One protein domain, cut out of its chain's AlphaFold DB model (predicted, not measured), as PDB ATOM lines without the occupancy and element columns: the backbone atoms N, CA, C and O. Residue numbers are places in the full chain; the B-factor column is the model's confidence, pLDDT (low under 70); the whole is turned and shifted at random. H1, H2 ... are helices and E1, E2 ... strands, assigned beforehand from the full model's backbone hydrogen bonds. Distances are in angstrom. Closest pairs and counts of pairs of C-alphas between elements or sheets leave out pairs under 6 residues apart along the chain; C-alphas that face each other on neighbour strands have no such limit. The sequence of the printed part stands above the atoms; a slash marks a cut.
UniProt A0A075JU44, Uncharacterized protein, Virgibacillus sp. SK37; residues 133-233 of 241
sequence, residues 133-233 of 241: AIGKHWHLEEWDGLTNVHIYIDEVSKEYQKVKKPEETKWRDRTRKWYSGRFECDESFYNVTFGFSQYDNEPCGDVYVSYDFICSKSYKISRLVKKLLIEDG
ATOM      1  N   ALA A 133     135.852 124.067  92.904       37.56
ATOM      2  CA  ALA A 133     135.576 122.980  91.976       37.56
ATOM      3  C   ALA A 133     136.571 123.018  90.812       37.56
ATOM      4  O   ALA A 133     136.818 124.081  90.255       37.56
ATOM      5  N   ILE A 134     137.107 121.861  90.425       42.66
ATOM      6  CA  ILE A 134     137.853 121.708  89.172       42.66
ATOM      7  C   ILE A 134     136.815 121.490  88.084       42.66
ATOM      8  O   ILE A 134     136.145 120.459  88.082       42.66
ATOM      9  N   GLY A 135     136.655 122.472  87.201       59.06
ATOM     10  CA  GLY A 135     135.554 122.521  86.242       59.06
ATOM     11  C   GLY A 135     135.689 121.582  85.047       59.06
ATOM     12  O   GLY A 135     134.691 121.259  84.408       59.06
ATOM     13  N   LYS A 136     136.910 121.157  84.705       72.81
ATOM     14  CA  LYS A 136     137.164 120.218  83.604       72.81
ATOM     15  C   LYS A 136     138.554 119.621  83.702       72.81
ATOM     16  O   LYS A 136     139.479 120.343  84.057       72.81
ATOM     17  N   HIS A 137     138.716 118.341  83.373       84.75
ATOM     18  CA  HIS A 137     140.016 117.664  83.390       84.75
ATOM     19  C   HIS A 137     140.154 116.723  82.196       84.75
ATOM     20  O   HIS A 137     139.359 115.799  82.040       84.75
ATOM     21  N   TRP A 138     141.209 116.923  81.413       87.56
ATOM     22  CA  TRP A 138     141.675 115.968  80.417       87.56
ATOM     23  C   TRP A 138     143.050 115.434  80.812       87.56
ATOM     24  O   TRP A 138     143.889 116.164  81.347       87.56
ATOM     25  N   HIS A 139     143.278 114.154  80.535       88.88
ATOM     26  CA  HIS A 139     144.552 113.479  80.757       88.88
ATOM     27  C   HIS A 139     144.988 112.782  79.475       88.88
ATOM     28  O   HIS A 139     144.183 112.107  78.834       88.88
ATOM     29  N   LEU A 140     146.251 112.972  79.108       85.25
ATOM     30  CA  LEU A 140     146.905 112.335  77.976       85.25
ATOM     31  C   LEU A 140     148.205 111.709  78.480       85.25
ATOM     32  O   LEU A 140     149.017 112.390  79.104       85.25
ATOM     33  N   GLU A 141     148.423 110.429  78.189       84.75
ATOM     34  CA  GLU A 141     149.667 109.750  78.578       84.75
ATOM     35  C   GLU A 141     150.894 110.390  77.911       84.75
ATOM     36  O   GLU A 141     151.929 110.557  78.551       84.75
ATOM     37  N   GLU A 142     150.754 110.816  76.652       89.50
ATOM     38  CA  GLU A 142     151.790 111.525  75.905       89.50
ATOM     39  C   GLU A 142     151.176 112.554  74.942       89.50
ATOM     40  O   GLU A 142     150.155 112.297  74.296       89.50
ATOM     41  N   TRP A 143     151.816 113.720  74.801       89.81
ATOM     42  CA  TRP A 143     151.495 114.693  73.756       89.81
ATOM     43  C   TRP A 143     152.702 115.559  73.366       89.81
ATOM     44  O   TRP A 143     153.316 116.211  74.203       89.81
ATOM     45  N   ASP A 144     153.021 115.615  72.066       84.38
ATOM     46  CA  ASP A 144     154.126 116.425  71.509       84.38
ATOM     47  C   ASP A 144     155.489 116.178  72.199       84.38
ATOM     48  O   ASP A 144     156.280 117.110  72.383       84.38
ATOM     49  N   GLY A 145     155.748 114.923  72.591       83.00
ATOM     50  CA  GLY A 145     156.948 114.499  73.320       83.00
ATOM     51  C   GLY A 145     156.973 114.889  74.801       83.00
ATOM     52  O   GLY A 145     158.041 114.831  75.401       83.00
ATOM     53  N   LEU A 146     155.842 115.334  75.358       79.94
ATOM     54  CA  LEU A 146     155.633 115.543  76.792       79.94
ATOM     55  C   LEU A 146     154.890 114.347  77.370       79.94
ATOM     56  O   LEU A 146     153.975 113.828  76.725       79.94
ATOM     57  N   THR A 147     155.254 113.948  78.579       80.38
ATOM     58  CA  THR A 147     154.661 112.795  79.255       80.38
ATOM     59  C   THR A 147     153.721 113.231  80.370       80.38
ATOM     60  O   THR A 147     153.885 114.295  80.971       80.38
ATOM     61  N   ASN A 148     152.694 112.413  80.611       78.94
ATOM     62  CA  ASN A 148     151.728 112.595  81.690       78.94
ATOM     63  C   ASN A 148     151.080 113.993  81.683       78.94
ATOM     64  O   ASN A 148     151.171 114.767  82.633       78.94
ATOM     65  N   VAL A 149     150.448 114.341  80.565       78.00
ATOM     66  CA  VAL A 149     149.888 115.672  80.328       78.00
ATOM     67  C   VAL A 149     148.489 115.768  80.934       78.00
ATOM     68  O   VAL A 149     147.569 115.042  80.557       78.00
ATOM     69  N   HIS A 150     148.307 116.717  81.840       83.56
ATOM     70  CA  HIS A 150     147.042 117.072  82.456       83.56
ATOM     71  C   HIS A 150     146.621 118.485  82.058       83.56
ATOM     72  O   HIS A 150     147.400 119.433  82.123       83.56
ATOM     73  N   ILE A 151     145.358 118.642  81.672       83.69
ATOM     74  CA  ILE A 151     144.791 119.925  81.260       83.69
ATOM     75  C   ILE A 151     143.539 120.166  82.080       83.69
ATOM     76  O   ILE A 151     142.650 119.313  82.106       83.69
ATOM     77  N   TYR A 152     143.463 121.324  82.724       81.69
ATOM     78  CA  TYR A 152     142.353 121.680  83.594       81.69
ATOM     79  C   TYR A 152     141.722 123.002  83.178       81.69
ATOM     80  O   TYR A 152     142.427 123.921  82.766       81.69
ATOM     81  N   ILE A 153     140.401 123.101  83.323       79.69
ATOM     82  CA  ILE A 153     139.711 124.387  83.468       79.69
ATOM     83  C   ILE A 153     139.431 124.540  84.953       79.69
ATOM     84  O   ILE A 153     138.661 123.765  85.524       79.69
ATOM     85  N   ASP A 154     140.099 125.506  85.567       66.44
ATOM     86  CA  ASP A 154     140.112 125.669  87.013       66.44
ATOM     87  C   ASP A 154     139.029 126.657  87.462       66.44
ATOM     88  O   ASP A 154     138.364 126.415  88.465       66.44
ATOM     89  N   GLU A 155     138.807 127.751  86.720       68.62
ATOM     90  CA  GLU A 155     137.879 128.804  87.151       68.62
ATOM     91  C   GLU A 155     137.100 129.442  85.997       68.62
ATOM     92  O   GLU A 155     137.527 129.469  84.838       68.62
ATOM     93  N   VAL A 156     135.950 130.022  86.355       72.06
ATOM     94  CA  VAL A 156     135.144 130.874  85.479       72.06
ATOM     95  C   VAL A 156     134.782 132.150  86.222       72.06
ATOM     96  O   VAL A 156     134.141 132.105  87.270       72.06
ATOM     97  N   SER A 157     135.138 133.302  85.660       72.50
ATOM     98  CA  SER A 157     134.675 134.607  86.139       72.50
ATOM     99  C   SER A 157     133.669 135.220  85.168       72.50
ATOM    100  O   SER A 157     133.710 134.976  83.961       72.50
ATOM    101  N   LYS A 158     132.717 135.989  85.699       73.00
ATOM    102  CA  LYS A 158     131.634 136.611  84.930       73.00
ATOM    103  C   LYS A 158     131.754 138.126  84.990       73.00
ATOM    104  O   LYS A 158     131.890 138.701  86.065       73.00
ATOM    105  N   GLU A 159     131.636 138.764  83.835       77.69
ATOM    106  CA  GLU A 159     131.639 140.212  83.683       77.69
ATOM    107  C   GLU A 159     130.388 140.652  82.915       77.69
ATOM    108  O   GLU A 159     130.145 140.222  81.784       77.69
ATOM    109  N   TYR A 160     129.582 141.517  83.532       81.44
ATOM    110  CA  TYR A 160     128.404 142.109  82.903       81.44
ATOM    111  C   TYR A 160     128.786 143.436  82.262       81.44
ATOM    112  O   TYR A 160     129.198 144.367  82.954       81.44
ATOM    113  N   GLN A 161     128.629 143.540  80.947       82.81
ATOM    114  CA  GLN A 161     129.039 144.724  80.203       82.81
ATOM    115  C   GLN A 161     128.059 145.068  79.090       82.81
ATOM    116  O   GLN A 161     127.448 144.203  78.463       82.81
ATOM    117  N   LYS A 162     127.939 146.365  78.813       84.69
ATOM    118  CA  LYS A 162     127.156 146.872  77.693       84.69
ATOM    119  C   LYS A 162     128.070 147.041  76.491       84.69
ATOM    120  O   LYS A 162     128.871 147.970  76.450       84.69
ATOM    121  N   VAL A 163     127.946 146.150  75.514       81.69
ATOM    122  CA  VAL A 163     128.809 146.109  74.326       81.69
ATOM    123  C   VAL A 163     127.983 146.128  73.043       81.69
ATOM    124  O   VAL A 163     126.816 145.735  73.012       81.69
ATOM    125  N   LYS A 164     128.588 146.633  71.970       82.69
ATOM    126  CA  LYS A 164     128.014 146.661  70.625       82.69
ATOM    127  C   LYS A 164     128.974 145.939  69.692       82.69
ATOM    128  O   LYS A 164     130.107 146.392  69.528       82.69
ATOM    129  N   LYS A 165     128.536 144.837  69.085       77.19
ATOM    130  CA  LYS A 165     129.335 144.164  68.057       77.19
ATOM    131  C   LYS A 165     129.392 144.982  66.763       77.19
ATOM    132  O   LYS A 165     128.463 145.750  66.508       77.19
ATOM    133  N   PRO A 166     130.425 144.789  65.922       76.12
ATOM    134  CA  PRO A 166     130.514 145.444  64.616       76.12
ATOM    135  C   PRO A 166     129.281 145.210  63.733       76.12
ATOM    136  O   PRO A 166     128.839 146.132  63.053       76.12
ATOM    137  N   GLU A 167     128.691 144.009  63.785       78.94
ATOM    138  CA  GLU A 167     127.497 143.659  62.998       78.94
ATOM    139  C   GLU A 167     126.192 144.257  63.560       78.94
ATOM    140  O   GLU A 167     125.154 144.256  62.896       78.94
ATOM    141  N   GLU A 168     126.203 144.752  64.800       80.94
ATOM    142  CA  GLU A 168     125.002 145.209  65.491       80.94
ATOM    143  C   GLU A 168     124.817 146.721  65.357       80.94
ATOM    144  O   GLU A 168     125.760 147.507  65.380       80.94
ATOM    145  N   THR A 169     123.565 147.175  65.286       80.69
ATOM    146  CA  THR A 169     123.244 148.612  65.227       80.69
ATOM    147  C   THR A 169     123.071 149.244  66.611       80.69
ATOM    148  O   THR A 169     123.266 150.453  66.758       80.69
ATOM    149  N   LYS A 170     122.781 148.441  67.643       83.88
ATOM    150  CA  LYS A 170     122.460 148.891  69.009       83.88
ATOM    151  C   LYS A 170     123.385 148.255  70.047       83.88
ATOM    152  O   LYS A 170     123.780 147.107  69.899       83.88
ATOM    153  N   TRP A 171     123.667 149.001  71.115       86.19
ATOM    154  CA  TRP A 171     124.331 148.486  72.315       86.19
ATOM    155  C   TRP A 171     123.413 147.524  73.066       86.19
ATOM    156  O   TRP A 171     122.226 147.824  73.235       86.19
ATOM    157  N   ARG A 172     123.960 146.406  73.540       81.75
ATOM    158  CA  ARG A 172     123.235 145.385  74.301       81.75
ATOM    159  C   ARG A 172     123.993 145.043  75.574       81.75
ATOM    160  O   ARG A 172     125.221 145.071  75.590       81.75
ATOM    161  N   ASP A 173     123.248 144.741  76.627       85.00
ATOM    162  CA  ASP A 173     123.822 144.172  77.840       85.00
ATOM    163  C   ASP A 173     124.173 142.710  77.551       85.00
ATOM    164  O   ASP A 173     123.337 141.961  77.043       85.00
ATOM    165  N   ARG A 174     125.422 142.330  77.817       82.31
ATOM    166  CA  ARG A 174     125.963 140.993  77.575       82.31
ATOM    167  C   ARG A 174     126.734 140.504  78.785       82.31
ATOM    168  O   ARG A 174     127.303 141.300  79.537       82.31
ATOM    169  N   THR A 175     126.797 139.190  78.928       79.69
ATOM    170  CA  THR A 175     127.599 138.532  79.956       79.69
ATOM    171  C   THR A 175     128.815 137.907  79.299       79.69
ATOM    172  O   THR A 175     128.691 137.031  78.446       79.69
ATOM    173  N   ARG A 176     130.007 138.345  79.695       80.31
ATOM    174  CA  ARG A 176     131.257 137.703  79.299       80.31
ATOM    175  C   ARG A 176     131.685 136.735  80.389       80.31
ATOM    176  O   ARG A 176     131.881 137.140  81.531       80.31
ATOM    177  N   LYS A 177     131.840 135.467  80.028       77.94
ATOM    178  CA  LYS A 177     132.474 134.444  80.858       77.94
ATOM    179  C   LYS A 177     133.948 134.355  80.478       77.94
ATOM    180  O   LYS A 177     134.276 134.258  79.296       77.94
ATOM    181  N   TRP A 178     134.823 134.411  81.469       76.94
ATOM    182  CA  TRP A 178     136.265 134.259  81.346       76.94
ATOM    183  C   TRP A 178     136.677 132.957  82.008       76.94
ATOM    184  O   TRP A 178     136.527 132.818  83.218       76.94
ATOM    185  N   TYR A 179     137.196 132.032  81.211       78.62
ATOM    186  CA  TYR A 179     137.668 130.732  81.658       78.62
ATOM    187  C   TYR A 179     139.183 130.784  81.819       78.62
ATOM    188  O   TYR A 179     139.879 131.252  80.911       78.62
ATOM    189  N   SER A 180     139.683 130.300  82.949       77.44
ATOM    190  CA  SER A 180     141.108 130.104  83.212       77.44
ATOM    191  C   SER A 180     141.393 128.627  83.456       77.44
ATOM    192  O   SER A 180     140.572 127.885  83.998       77.44
ATOM    193  N   GLY A 181     142.562 128.188  83.014       75.31
ATOM    194  CA  GLY A 181     142.984 126.806  83.126       75.31
ATOM    195  C   GLY A 181     144.494 126.656  83.160       75.31
ATOM    196  O   GLY A 181     145.241 127.620  82.947       75.31
ATOM    197  N   ARG A 182     144.946 125.428  83.396       81.94
ATOM    198  CA  ARG A 182     146.363 125.063  83.458       81.94
ATOM    199  C   ARG A 182     146.665 123.812  82.644       81.94
ATOM    200  O   ARG A 182     145.837 122.913  82.514       81.94
ATOM    201  N   PHE A 183     147.861 123.792  82.079       80.94
ATOM    202  CA  PHE A 183     148.464 122.683  81.358       80.94
ATOM    203  C   PHE A 183     149.675 122.229  82.171       80.94
ATOM    204  O   PHE A 183     150.556 123.041  82.454       80.94
ATOM    205  N   GLU A 184     149.710 120.960  82.554       80.06
ATOM    206  CA  GLU A 184     150.745 120.371  83.401       80.06
ATOM    207  C   GLU A 184     151.254 119.077  82.776       80.06
ATOM    208  O   GLU A 184     150.482 118.323  82.200       80.06
ATOM    209  N   CYS A 185     152.549 118.821  82.879       77.38
ATOM    210  CA  CYS A 185     153.205 117.588  82.453       77.38
ATOM    211  C   CYS A 185     154.406 117.304  83.360       77.38
ATOM    212  O   CYS A 185     154.781 118.153  84.182       77.38
ATOM    213  N   ASP A 186     155.017 116.129  83.207       70.62
ATOM    214  CA  ASP A 186     156.209 115.755  83.977       70.62
ATOM    215  C   ASP A 186     157.395 116.687  83.653       70.62
ATOM    216  O   ASP A 186     158.196 117.038  84.527       70.62
ATOM    217  N   GLU A 187     157.476 117.189  82.417       74.25
ATOM    218  CA  GLU A 187     158.442 118.205  82.009       74.25
ATOM    219  C   GLU A 187     157.995 119.614  82.436       74.25
ATOM    220  O   GLU A 187     157.581 120.440  81.619       74.25
ATOM    221  N   SER A 188     158.148 119.916  83.728       63.66
ATOM    222  CA  SER A 188     157.661 121.138  84.395       63.66
ATOM    223  C   SER A 188     157.950 122.471  83.691       63.66
ATOM    224  O   SER A 188     157.192 123.426  83.849       63.66
ATOM    225  N   PHE A 189     159.005 122.542  82.872       68.31
ATOM    226  CA  PHE A 189     159.321 123.697  82.025       68.31
ATOM    227  C   PHE A 189     158.180 124.095  81.069       68.31
ATOM    228  O   PHE A 189     158.074 125.257  80.677       68.31
ATOM    229  N   TYR A 190     157.335 123.140  80.676       67.19
ATOM    230  CA  TYR A 190     156.211 123.364  79.768       67.19
ATOM    231  C   TYR A 190     154.879 123.603  80.485       67.19
ATOM    232  O   TYR A 190     153.882 123.846  79.802       67.19
ATOM    233  N   ASN A 191     154.868 123.597  81.823       73.06
ATOM    234  CA  ASN A 191     153.669 123.862  82.608       73.06
ATOM    235  C   ASN A 191     153.266 125.332  82.480       73.06
ATOM    236  O   ASN A 191     154.086 126.232  82.668       73.06
ATOM    237  N   VAL A 192     152.000 125.581  82.152       72.75
ATOM    238  CA  VAL A 192     151.497 126.921  81.826       72.75
ATOM    239  C   VAL A 192     150.046 127.123  82.192       72.75
ATOM    240  O   VAL A 192     149.297 126.177  82.409       72.75
ATOM    241  N   THR A 193     149.635 128.388  82.183       78.31
ATOM    242  CA  THR A 193     148.227 128.767  82.278       78.31
ATOM    243  C   THR A 193     147.683 129.136  80.905       78.31
ATOM    244  O   THR A 193     148.414 129.582  80.018       78.31
ATOM    245  N   PHE A 194     146.385 128.958  80.716       73.50
ATOM    246  CA  PHE A 194     145.675 129.439  79.543       73.50
ATOM    247  C   PHE A 194     144.338 130.056  79.941       73.50
ATOM    248  O   PHE A 194     143.831 129.840  81.040       73.50
ATOM    249  N   GLY A 195     143.758 130.829  79.032       76.56
ATOM    250  CA  GLY A 195     142.419 131.355  79.212       76.56
ATOM    251  C   GLY A 195     141.730 131.674  77.899       76.56
ATOM    252  O   GLY A 195     142.368 131.876  76.866       76.56
ATOM    253  N   PHE A 196     140.408 131.706  77.944       78.50
ATOM    254  CA  PHE A 196     139.554 132.072  76.821       78.50
ATOM    255  C   PHE A 196     138.281 132.731  77.343       78.50
ATOM    256  O   PHE A 196     137.959 132.659  78.530       78.50
ATOM    257  N   SER A 197     137.552 133.409  76.462       82.62
ATOM    258  CA  SER A 197     136.295 134.051  76.842       82.62
ATOM    259  C   SER A 197     135.149 133.651  75.942       82.62
ATOM    260  O   SER A 197     135.340 133.473  74.741       82.62
ATOM    261  N   GLN A 198     133.955 133.626  76.511       81.06
ATOM    262  CA  GLN A 198     132.707 133.376  75.814       81.06
ATOM    263  C   GLN A 198     131.717 134.491  76.142       81.06
ATOM    264  O   GLN A 198     131.610 134.908  77.296       81.06
ATOM    265  N   TYR A 199     131.005 134.989  75.138       80.94
ATOM    266  CA  TYR A 199     129.914 135.938  75.341       80.94
ATOM    267  C   TYR A 199     128.592 135.192  75.292       80.94
ATOM    268  O   TYR A 199     128.297 134.562  74.285       80.94
ATOM    269  N   ASP A 200     127.787 135.296  76.346       79.38
ATOM    270  CA  ASP A 200     126.473 134.660  76.436       79.38
ATOM    271  C   ASP A 200     126.528 133.180  75.972       79.38
ATOM    272  O   ASP A 200     127.259 132.392  76.571       79.38
ATOM    273  N   ASN A 201     125.810 132.819  74.899       72.44
ATOM    274  CA  ASN A 201     125.805 131.479  74.286       72.44
ATOM    275  C   ASN A 201     126.553 131.429  72.940       72.44
ATOM    276  O   ASN A 201     126.255 130.599  72.090       72.44
ATOM    277  N   GLU A 202     127.455 132.370  72.692       79.69
ATOM    278  CA  GLU A 202     128.222 132.423  71.450       79.69
ATOM    279  C   GLU A 202     129.409 131.451  71.481       79.69
ATOM    280  O   GLU A 202     129.809 131.011  72.565       79.69
ATOM    281  N   PRO A 203     130.021 131.147  70.322       76.38
ATOM    282  CA  PRO A 203     131.246 130.365  70.285       76.38
ATOM    283  C   PRO A 203     132.346 130.992  71.143       76.38
ATOM    284  O   PRO A 203     132.514 132.216  71.193       76.38
ATOM    285  N   CYS A 204     133.130 130.144  71.799       81.44
ATOM    286  CA  CYS A 204     134.295 130.568  72.556       81.44
ATOM    287  C   CYS A 204     135.295 131.282  71.655       81.44
ATOM    288  O   CYS A 204     135.548 130.868  70.522       81.44
ATOM    289  N   GLY A 205     135.873 132.356  72.186       75.25
ATOM    290  CA  GLY A 205     136.991 133.041  71.560       75.25
ATOM    291  C   GLY A 205     138.267 132.203  71.584       75.25
ATOM    292  O   GLY A 205     138.281 131.040  71.992       75.25
ATOM    293  N   ASP A 206     139.362 132.823  71.160       77.81
ATOM    294  CA  ASP A 206     140.656 132.158  71.125       77.81
ATOM    295  C   ASP A 206     141.148 131.744  72.509       77.81
ATOM    296  O   ASP A 206     140.927 132.428  73.512       77.81
ATOM    297  N   VAL A 207     141.859 130.616  72.534       75.62
ATOM    298  CA  VAL A 207     142.591 130.157  73.711       75.62
ATOM    299  C   VAL A 207     143.955 130.828  73.715       75.62
ATOM    300  O   VAL A 207     144.800 130.558  72.857       75.62
ATOM    301  N   TYR A 208     144.180 131.678  74.705       78.31
ATOM    302  CA  TYR A 208     145.445 132.354  74.939       78.31
ATOM    303  C   TYR A 208     146.253 131.571  75.965       78.31
ATOM    304  O   TYR A 208     145.784 131.337  77.074       78.31
ATOM    305  N   VAL A 209     147.468 131.172  75.597       62.28
ATOM    306  CA  VAL A 209     148.391 130.450  76.481       62.28
ATOM    307  C   VAL A 209     149.424 131.432  77.018       62.28
ATOM    308  O   VAL A 209     150.122 132.087  76.244       62.28
ATOM    309  N   SER A 210     149.511 131.534  78.339       66.00
ATOM    310  CA  SER A 210     150.416 132.430  79.049       66.00
ATOM    311  C   SER A 210     151.646 131.661  79.522       66.00
ATOM    312  O   SER A 210     151.585 130.898  80.486       66.00
ATOM    313  N   TYR A 211     152.768 131.909  78.852       52.44
ATOM    314  CA  TYR A 211     154.099 131.546  79.327       52.44
ATOM    315  C   TYR A 211     154.766 132.773  79.950       52.44
ATOM    316  O   TYR A 211     154.608 133.883  79.442       52.44
ATOM    317  N   ASP A 212     155.603 132.562  80.964       44.25
ATOM    318  CA  ASP A 212     156.478 133.615  81.504       44.25
ATOM    319  C   ASP A 212     157.657 133.952  80.556       44.25
ATOM    320  O   ASP A 212     158.437 134.869  80.809       44.25
ATOM    321  N   PHE A 213     157.788 133.228  79.436       38.72
ATOM    322  CA  PHE A 213     158.807 133.401  78.396       38.72
ATOM    323  C   PHE A 213     158.242 133.097  76.995       38.72
ATOM    324  O   PHE A 213     157.173 132.512  76.844       38.72
ATOM    325  N   ILE A 214     158.955 133.459  75.926       45.75
ATOM    326  CA  ILE A 214     158.514 133.144  74.556       45.75
ATOM    327  C   ILE A 214     158.698 131.641  74.294       45.75
ATOM    328  O   ILE A 214     159.819 131.170  74.109       45.75
ATOM    329  N   CYS A 215     157.596 130.889  74.253       56.16
ATOM    330  CA  CYS A 215     157.594 129.451  73.982       56.16
ATOM    331  C   CYS A 215     157.027 129.128  72.592       56.16
ATOM    332  O   CYS A 215     155.919 129.542  72.235       56.16
ATOM    333  N   SER A 216     157.753 128.301  71.833       58.88
ATOM    334  CA  SER A 216     157.345 127.812  70.509       58.88
ATOM    335  C   SER A 216     156.215 126.776  70.547       58.88
ATOM    336  O   SER A 216     155.728 126.389  69.491       58.88
ATOM    337  N   LYS A 217     155.772 126.322  71.725       66.06
ATOM    338  CA  LYS A 217     154.651 125.376  71.875       66.06
ATOM    339  C   LYS A 217     153.321 126.042  72.260       66.06
ATOM    340  O   LYS A 217     152.297 125.365  72.265       66.06
ATOM    341  N   SER A 218     153.292 127.358  72.493       67.44
ATOM    342  CA  SER A 218     152.078 128.102  72.888       67.44
ATOM    343  C   SER A 218     150.902 127.914  71.923       67.44
ATOM    344  O   SER A 218     149.793 127.589  72.347       67.44
ATOM    345  N   TYR A 219     151.145 128.009  70.613       77.81
ATOM    346  CA  TYR A 219     150.113 127.772  69.600       77.81
ATOM    347  C   TYR A 219     149.653 126.306  69.552       77.81
ATOM    348  O   TYR A 219     148.495 126.039  69.235       77.81
ATOM    349  N   LYS A 220     150.539 125.346  69.861       83.12
ATOM    350  CA  LYS A 220     150.188 123.920  69.889       83.12
ATOM    351  C   LYS A 220     149.265 123.617  71.064       83.12
ATOM    352  O   LYS A 220     148.263 122.939  70.867       83.12
ATOM    353  N   ILE A 221     149.566 124.163  72.245       81.31
ATOM    354  CA  ILE A 221     148.724 124.009  73.438       81.31
ATOM    355  C   ILE A 221     147.365 124.669  73.207       81.31
ATOM    356  O   ILE A 221     146.342 124.038  73.439       81.31
ATOM    357  N   SER A 222     147.334 125.889  72.655       82.00
ATOM    358  CA  SER A 222     146.080 126.565  72.289       82.00
ATOM    359  C   SER A 222     145.209 125.692  71.375       82.00
ATOM    360  O   SER A 222     144.031 125.477  71.654       82.00
ATOM    361  N   ARG A 223     145.798 125.107  70.321       87.69
ATOM    362  CA  ARG A 223     145.092 124.196  69.404       87.69
ATOM    363  C   ARG A 223     144.616 122.916  70.081       87.69
ATOM    364  O   ARG A 223     143.509 122.474  69.788       87.69
ATOM    365  N   LEU A 224     145.427 122.329  70.962       92.12
ATOM    366  CA  LEU A 224     145.031 121.149  71.726       92.12
ATOM    367  C   LEU A 224     143.813 121.457  72.601       92.12
ATOM    368  O   LEU A 224     142.824 120.739  72.526       92.12
ATOM    369  N   VAL A 225     143.850 122.553  73.363       86.62
ATOM    370  CA  VAL A 225     142.730 122.969  74.217       86.62
ATOM    371  C   VAL A 225     141.478 123.239  73.378       86.62
ATOM    372  O   VAL A 225     140.410 122.744  73.721       86.62
ATOM    373  N   LYS A 226     141.591 123.947  72.242       87.81
ATOM    374  CA  LYS A 226     140.458 124.156  71.317       87.81
ATOM    375  C   LYS A 226     139.858 122.828  70.838       87.81
ATOM    376  O   LYS A 226     138.641 122.684  70.829       87.81
ATOM    377  N   LYS A 227     140.698 121.860  70.454       89.12
ATOM    378  CA  LYS A 227     140.249 120.534  70.011       89.12
ATOM    379  C   LYS A 227     139.485 119.802  71.119       89.12
ATOM    380  O   LYS A 227     138.391 119.318  70.861       89.12
ATOM    381  N   LEU A 228     140.035 119.776  72.332       88.19
ATOM    382  CA  LEU A 228     139.409 119.127  73.487       88.19
ATOM    383  C   LEU A 228     138.069 119.777  73.854       88.19
ATOM    384  O   LEU A 228     137.110 119.078  74.145       88.19
ATOM    385  N   LEU A 229     137.968 121.109  73.776       83.38
ATOM    386  CA  LEU A 229     136.705 121.827  73.972       83.38
ATOM    387  C   LEU A 229     135.634 121.394  72.956       83.38
ATOM    388  O   LEU A 229     134.502 121.122  73.351       83.38
ATOM    389  N   ILE A 230     135.994 121.293  71.672       81.50
ATOM    390  CA  ILE A 230     135.080 120.853  70.603       81.50
ATOM    391  C   ILE A 230     134.624 119.404  70.820       81.50
ATOM    392  O   ILE A 230     133.438 119.115  70.681       81.50
ATOM    393  N   GLU A 231     135.543 118.498  71.171       81.44
ATOM    394  CA  GLU A 231     135.225 117.091  71.475       81.44
ATOM    395  C   GLU A 231     134.231 116.968  72.639       81.44
ATOM    396  O   GLU A 231     133.359 116.101  72.631       81.44
ATOM    397  N   ASP A 232     134.298 117.902  73.582       76.62
ATOM    398  CA  ASP A 232     133.387 118.026  74.712       76.62
ATOM    399  C   ASP A 232     132.104 118.833  74.410       76.62
ATOM    400  O   ASP A 232     131.369 119.214  75.326       76.62
ATOM    401  N   GLY A 233     131.824 119.122  73.136       74.56
ATOM    402  CA  GLY A 233     130.583 119.749  72.676       74.56
ATOM    403  C   GLY A 233     130.549 121.276  72.751       74.56
ATOM    404  O   GLY A 233     129.474 121.864  72.631       74.56
TER     405      GLY A 233
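Overview. This is residues 133 to 233 of the 241 residues of an uncharacterized protein of Virgibacillus sp. SK37 (UniProt A0A075JU44). A twisted sheet of five strands, E1 to E5, curls round one helix, H1, which packs on one of its faces. The long hairpin E2 and E3 reaches well past the helix and makes the longest axis, with residues 165 to 170 sticking out at its tip. The printed part has 101 residues, with E1, E2, E3, E4, E5 and H1 along the chain; the sheet's order is E1 E2 E3 E4 E5, antiparallel throughout, and the class is mixed, helices and strands. The whole is only just loose, close to compact, with a radius of gyration of the C-alphas of 15.5 A, and elongated, spanning 49 by 29 by 21 A.

Along the chain. E2, residues 146 to 163, measures 40.7 A and bends by 77 degrees at residue 160. E3, residues 172 to 184, measures 38.3 A; E4, residues 192 to 199, 24.3 A. E1, residues 136 to 143, begins at C-alpha (137.164, 120.218, 83.604) and bends by 69 degrees at residue 140. E5 is residues 208 to 210. H1, residues 218 to 231, measures 20.2 A and ends at C-alpha (135.225, 117.091, 71.475).

Arrangement. The strands form a meander, each the antiparallel neighbour of the one before. N 159 and O 176 of E2 and E3 are 2.8 A apart, within hydrogen-bond range, as are N 140 and O 149 of E1 and E2, 2.8 A, N 179 and O 196 of E3 and E4, 2.9 A, and N 195 and O 208 of E4 and E5, 2.9 A. E1 and E5 are the edge strands, and they are apart. H1 is on the sheet, two layers with the helix on one face; its closest C-alphas with E5 are Val 209 and Ser 218, 5.7 A, and with E1 Trp 138 and Leu 228, 7.9 A. In H1 every O i to N i+4 pair is within hydrogen-bond range.

Size, cuts and confidence. The C-alphas farthest apart, Thr 169 and Asp 186, are 50.2 A apart. The printed part has no cut and no long link. Its mean pLDDT is 76.3, with residues 133 to 135, 154 to 155, 188 to 190 and 209 to 218 under 70.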